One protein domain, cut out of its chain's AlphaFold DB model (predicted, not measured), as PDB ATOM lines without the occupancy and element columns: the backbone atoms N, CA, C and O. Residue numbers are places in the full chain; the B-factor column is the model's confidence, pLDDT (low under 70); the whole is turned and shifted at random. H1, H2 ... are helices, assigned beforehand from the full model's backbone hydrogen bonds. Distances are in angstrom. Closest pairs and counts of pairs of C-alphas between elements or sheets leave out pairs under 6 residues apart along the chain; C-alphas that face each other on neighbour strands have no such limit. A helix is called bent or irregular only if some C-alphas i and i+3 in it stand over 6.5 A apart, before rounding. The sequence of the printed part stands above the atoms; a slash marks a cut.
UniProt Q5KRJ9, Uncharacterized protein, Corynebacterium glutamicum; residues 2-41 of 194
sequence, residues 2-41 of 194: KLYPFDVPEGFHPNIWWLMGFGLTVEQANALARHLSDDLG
ATOM      1  N   LYS A   2     153.178 191.685 260.257       44.78
ATOM      2  CA  LYS A   2     153.221 192.453 261.516       44.78
ATOM      3  C   LYS A   2     152.866 193.894 261.162       44.78
ATOM      4  O   LYS A   2     153.642 194.555 260.486       44.78
ATOM      5  N   LEU A   3     151.696 194.356 261.587       51.66
ATOM      6  CA  LEU A   3     151.229 195.723 261.341       51.66
ATOM      7  C   LEU A   3     151.983 196.773 262.197       51.66
ATOM      8  O   LEU A   3     151.597 197.935 262.191       51.66
ATOM      9  N   TYR A   4     153.012 196.372 262.964       61.16
ATOM     10  CA  TYR A   4     153.524 197.126 264.113       61.16
ATOM     11  C   TYR A   4     155.040 197.382 264.110       61.16
ATOM     12  O   TYR A   4     155.797 196.418 263.990       61.16
ATOM     13  N   PRO A   5     155.484 198.642 264.326       57.97
ATOM     14  CA  PRO A   5     156.892 199.009 264.502       57.97
ATOM     15  C   PRO A   5     157.366 199.113 265.972       57.97
ATOM     16  O   PRO A   5     158.509 199.497 266.192       57.97
ATOM     17  N   PHE A   6     156.529 198.792 266.971       59.66
ATOM     18  CA  PHE A   6     156.883 198.890 268.399       59.66
ATOM     19  C   PHE A   6     156.734 197.548 269.117       59.66
ATOM     20  O   PHE A   6     155.725 196.861 268.940       59.66
ATOM     21  N   ASP A   7     157.713 197.204 269.954       66.62
ATOM     22  CA  ASP A   7     157.669 196.011 270.797       66.62
ATOM     23  C   ASP A   7     156.787 196.262 272.027       66.62
ATOM     24  O   ASP A   7     156.993 197.214 272.783       66.62
ATOM     25  N   VAL A   8     155.779 195.409 272.220       69.12
ATOM     26  CA  VAL A   8     154.935 195.432 273.421       69.12
ATOM     27  C   VAL A   8     155.801 194.999 274.612       69.12
ATOM     28  O   VAL A   8     156.385 193.915 274.545       69.12
ATOM     29  N   PRO A   9     155.909 195.800 275.691       70.12
ATOM     30  CA  PRO A   9     156.721 195.423 276.844       70.12
ATOM     31  C   PRO A   9     156.203 194.142 277.514       70.12
ATOM     32  O   PRO A   9     155.012 193.828 277.470       70.12
ATOM     33  N   GLU A  10     157.101 193.401 278.160       76.44
ATOM     34  CA  GLU A  10     156.768 192.141 278.829       76.44
ATOM     35  C   GLU A  10     155.698 192.351 279.923       76.44
ATOM     36  O   GLU A  10     155.759 193.303 280.701       76.44
ATOM     37  N   GLY A  11     154.677 191.485 279.957       80.81
ATOM     38  CA  GLY A  11     153.547 191.568 280.899       80.81
ATOM     39  C   GLY A  11     152.348 192.418 280.441       80.81
ATOM     40  O   GLY A  11     151.289 192.394 281.084       80.81
ATOM     41  N   PHE A  12     152.465 193.126 279.316       82.81
ATOM     42  CA  PHE A  12     151.374 193.915 278.743       82.81
ATOM     43  C   PHE A  12     150.516 193.113 277.765       82.81
ATOM     44  O   PHE A  12     150.970 192.168 277.122       82.81
ATOM     45  N   HIS A  13     149.239 193.487 277.672       84.56
ATOM     46  CA  HIS A  13     148.294 192.817 276.793       84.56
ATOM     47  C   HIS A  13     148.684 193.030 275.313       84.56
ATOM     48  O   HIS A  13     148.941 194.171 274.923       84.56
ATOM     49  N   PRO A  14     148.664 191.991 274.452       81.56
ATOM     50  CA  PRO A  14     149.095 192.095 273.052       81.56
ATOM     51  C   PRO A  14     148.369 193.169 272.235       81.56
ATOM     52  O   PRO A  14     148.939 193.719 271.300       81.56
ATOM     53  N   ASN A  15     147.123 193.487 272.600       80.94
ATOM     54  CA  ASN A  15     146.284 194.480 271.916       80.94
ATOM     55  C   ASN A  15     146.363 195.894 272.518       80.94
ATOM     56  O   ASN A  15     145.590 196.763 272.124       80.94
ATOM     57  N   ILE A  16     147.267 196.157 273.473       85.19
ATOM     58  CA  ILE A  16     147.405 197.488 274.102       85.19
ATOM     59  C   ILE A  16     147.625 198.609 273.084       85.19
ATOM     60  O   ILE A  16     147.200 199.746 273.284       85.19
ATOM     61  N   TRP A  17     148.238 198.271 271.956       80.12
ATOM     62  CA  TRP A  17     148.518 199.203 270.883       80.12
ATOM     63  C   TRP A  17     147.275 199.863 270.279       80.12
ATOM     64  O   TRP A  17     147.388 200.988 269.800       80.12
ATOM     65  N   TRP A  18     146.093 199.228 270.340       82.38
ATOM     66  CA  TRP A  18     144.824 199.829 269.883       82.38
ATOM     67  C   TRP A  18     144.521 201.153 270.569       82.38
ATOM     68  O   TRP A  18     143.788 201.975 270.033       82.38
ATOM     69  N   LEU A  19     145.066 201.337 271.766       85.69
ATOM     70  CA  LEU A  19     144.737 202.424 272.670       85.69
ATOM     71  C   LEU A  19     145.853 203.471 272.747       85.69
ATOM     72  O   LEU A  19     145.719 204.480 273.445       85.69
ATOM     73  N   MET A  20     146.948 203.266 272.012       76.19
ATOM     74  CA  MET A  20     148.021 204.248 271.917       76.19
ATOM     75  C   MET A  20     147.546 205.456 271.102       76.19
ATOM     76  O   MET A  20     146.924 205.310 270.055       76.19
ATOM     77  N   GLY A  21     147.828 206.664 271.597       74.94
ATOM     78  CA  GLY A  21     147.377 207.919 270.978       74.94
ATOM     79  C   GLY A  21     146.062 208.476 271.532       74.94
ATOM     80  O   GLY A  21     145.737 209.626 271.258       74.94
ATOM     81  N   PHE A  22     145.360 207.733 272.395       81.12
ATOM     82  CA  PHE A  22     144.150 208.207 273.083       81.12
ATOM     83  C   PHE A  22     144.436 209.019 274.364       81.12
ATOM     84  O   PHE A  22     143.533 209.264 275.158       81.12
ATOM     85  N   GLY A  23     145.693 209.418 274.603       84.06
ATOM     86  CA  GLY A  23     146.090 210.170 275.803       84.06
ATOM     87  C   GLY A  23     146.002 209.381 277.118       84.06
ATOM     88  O   GLY A  23     146.073 209.977 278.189       84.06
ATOM     89  N   LEU A  24     145.842 208.055 277.046       86.75
ATOM     90  CA  LEU A  24     145.787 207.158 278.201       86.75
ATOM     91  C   LEU A  24     147.189 206.879 278.753       86.75
ATOM     92  O   LEU A  24     148.160 206.804 277.995       86.75
ATOM     93  N   THR A  25     147.296 206.656 280.067       88.19
ATOM     94  CA  THR A  25     148.529 206.093 280.636       88.19
ATOM     95  C   THR A  25     148.704 204.642 280.187       88.19
ATOM     96  O   THR A  25     147.743 203.961 279.826       88.19
ATOM     97  N   VAL A  26     149.935 204.131 280.235       84.19
ATOM     98  CA  VAL A  26     150.240 202.747 279.833       84.19
ATOM     99  C   VAL A  26     149.470 201.728 280.687       84.19
ATOM    100  O   VAL A  26     148.974 200.729 280.173       84.19
ATOM    101  N   GLU A  27     149.293 202.000 281.979       87.69
ATOM    102  CA  GLU A  27     148.510 201.156 282.892       87.69
ATOM    103  C   GLU A  27     147.018 201.168 282.541       87.69
ATOM    104  O   GLU A  27     146.388 200.110 282.489       87.69
ATOM    105  N   GLN A  28     146.463 202.349 282.242       90.56
ATOM    106  CA  GLN A  28     145.073 202.502 281.808       90.56
ATOM    107  C   GLN A  28     144.828 201.802 280.471       90.56
ATOM    108  O   GLN A  28     143.848 201.071 280.333       90.56
ATOM    109  N   ALA A  29     145.732 201.978 279.506       89.19
ATOM    110  CA  ALA A  29     145.665 201.307 278.215       89.19
ATOM    111  C   ALA A  29     145.745 199.783 278.379       89.19
ATOM    112  O   ALA A  29     144.976 199.060 277.755       89.19
ATOM    113  N   ASN A  30     146.609 199.272 279.259       89.25
ATOM    114  CA  ASN A  30     146.696 197.837 279.530       89.25
ATOM    115  C   ASN A  30     145.405 197.286 280.144       89.25
ATOM    116  O   ASN A  30     144.892 196.263 279.692       89.25
ATOM    117  N   ALA A  31     144.875 197.965 281.165       90.62
ATOM    118  CA  ALA A  31     143.640 197.564 281.831       90.62
ATOM    119  C   ALA A  31     142.454 197.576 280.857       90.62
ATOM    120  O   ALA A  31     141.680 196.621 280.808       90.62
ATOM    121  N   LEU A  32     142.353 198.616 280.025       90.56
ATOM    122  CA  LEU A  32     141.310 198.723 279.015       90.56
ATOM    123  C   LEU A  32     141.482 197.674 277.908       90.56
ATOM    124  O   LEU A  32     140.498 197.077 277.492       90.56
ATOM    125  N   ALA A  33     142.705 197.385 277.463       88.88
ATOM    126  CA  ALA A  33     142.953 196.353 276.457       88.88
ATOM    127  C   ALA A  33     142.537 194.958 276.938       88.88
ATOM    128  O   ALA A  33     141.936 194.213 276.160       88.88
ATOM    129  N   ARG A  34     142.815 194.634 278.209       89.06
ATOM    130  CA  ARG A  34     142.345 193.404 278.865       89.06
ATOM    131  C   ARG A  34     140.828 193.374 278.938       89.06
ATOM    132  O   ARG A  34     140.226 192.415 278.488       89.06
ATOM    133  N   HIS A  35     140.200 194.453 279.393       87.69
ATOM    134  CA  HIS A  35     138.743 194.507 279.453       87.69
ATOM    135  C   HIS A  35     138.091 194.325 278.069       87.69
ATOM    136  O   HIS A  35     137.192 193.505 277.885       87.69
ATOM    137  N   LEU A  36     138.585 195.042 277.057       87.69
ATOM    138  CA  LEU A  36     138.073 194.950 275.691       87.69
ATOM    139  C   LEU A  36     138.304 193.559 275.086       87.69
ATOM    140  O   LEU A  36     137.402 193.019 274.455       87.69
ATOM    141  N   SER A  37     139.485 192.968 275.259       85.62
ATOM    142  CA  SER A  37     139.831 191.705 274.591       85.62
ATOM    143  C   SER A  37     139.403 190.480 275.397       85.62
ATOM    144  O   SER A  37     138.750 189.597 274.849       85.62
ATOM    145  N   ASP A  38     139.739 190.419 276.683       84.19
ATOM    146  CA  ASP A  38     139.549 189.242 277.538       84.19
ATOM    147  C   ASP A  38     138.087 189.117 277.982       84.19
ATOM    148  O   ASP A  38     137.476 188.059 277.799       84.19
ATOM    149  N   ASP A  39     137.496 190.204 278.490       81.81
ATOM    150  CA  ASP A  39     136.126 190.179 279.019       81.81
ATOM    151  C   ASP A  39     135.089 190.290 277.889       81.81
ATOM    152  O   ASP A  39     134.134 189.497 277.791       81.81
ATOM    153  N   LEU A  40     135.281 191.284 277.012       81.38
ATOM    154  CA  LEU A  40     134.329 191.614 275.951       81.38
ATOM    155  C   LEU A  40     134.586 190.858 274.641       81.38
ATOM    156  O   LEU A  40     133.635 190.651 273.886       81.38
ATOM    157  N   GLY A  41     135.808 190.384 274.378       80.62
ATOM    158  CA  GLY A  41     136.118 189.649 273.146       80.62
ATOM    159  C   GLY A  41     136.277 190.521 271.903       80.62
ATOM    160  O   GLY A  41     136.055 190.035 270.795       80.62
TER     161      GLY A  41
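AT A GLANCE: This is residues 2 to 41 of the 194 residues of an uncharacterized protein of Corynebacterium glutamicum (UniProt Q5KRJ9). A short helix, H1, packs on one longer helix, H2, and a long looping stretch, residues 2 to 15, leads into the pair. The early part of that stretch and the last residues of H2 make the two far ends of the domain. The printed part has 40 residues with two named helices, H1 then H2, and no named strand; the class is all helix, though 18 of the 40 residues, under half, are in named elements. The whole is compact, with a radius of gyration of the C-alphas of 9.8 A, and its outline is rounded, spanning 27 by 22 by 17 A.

IN THESE COORDINATES: The printed part begins with residues 2 to 15, a stretch with no named element; C-alpha 2 is at (153.221, 192.453, 261.516). H1 follows, residues 16 to 19, with C-alpha 16 at (147.405, 197.488, 274.102). H2 is residues 26 to 39, 18.9 A from first to last C-alpha, and ends with C-alpha 39 at (136.126, 190.179, 279.019). H2 is neither bent nor irregular, but only just: C-alphas 36 and 39 are 6.1 A apart.

HOW THE PARTS SIT: H1 and H2 touch, and H2 does so with residues 29 to 33 alone. Their closest C-alphas are those of Ile 16 and Ala 33, 5.2 A apart, and their centres are 8.5 A apart. In H2 every O i to N i+4 pair is within hydrogen-bond range; H1 is too short for such a pair, and its one O i to N i+3 pair is within range.

THE WHOLE: The two C-alphas farthest apart are those of Pro 5 and Asp 39, at 26.8 A. The printed part has no cut, and the link from H1 to H2, six residues, is short. Mean pLDDT of the printed part is 79.5; residues 2 to 8 are under 70.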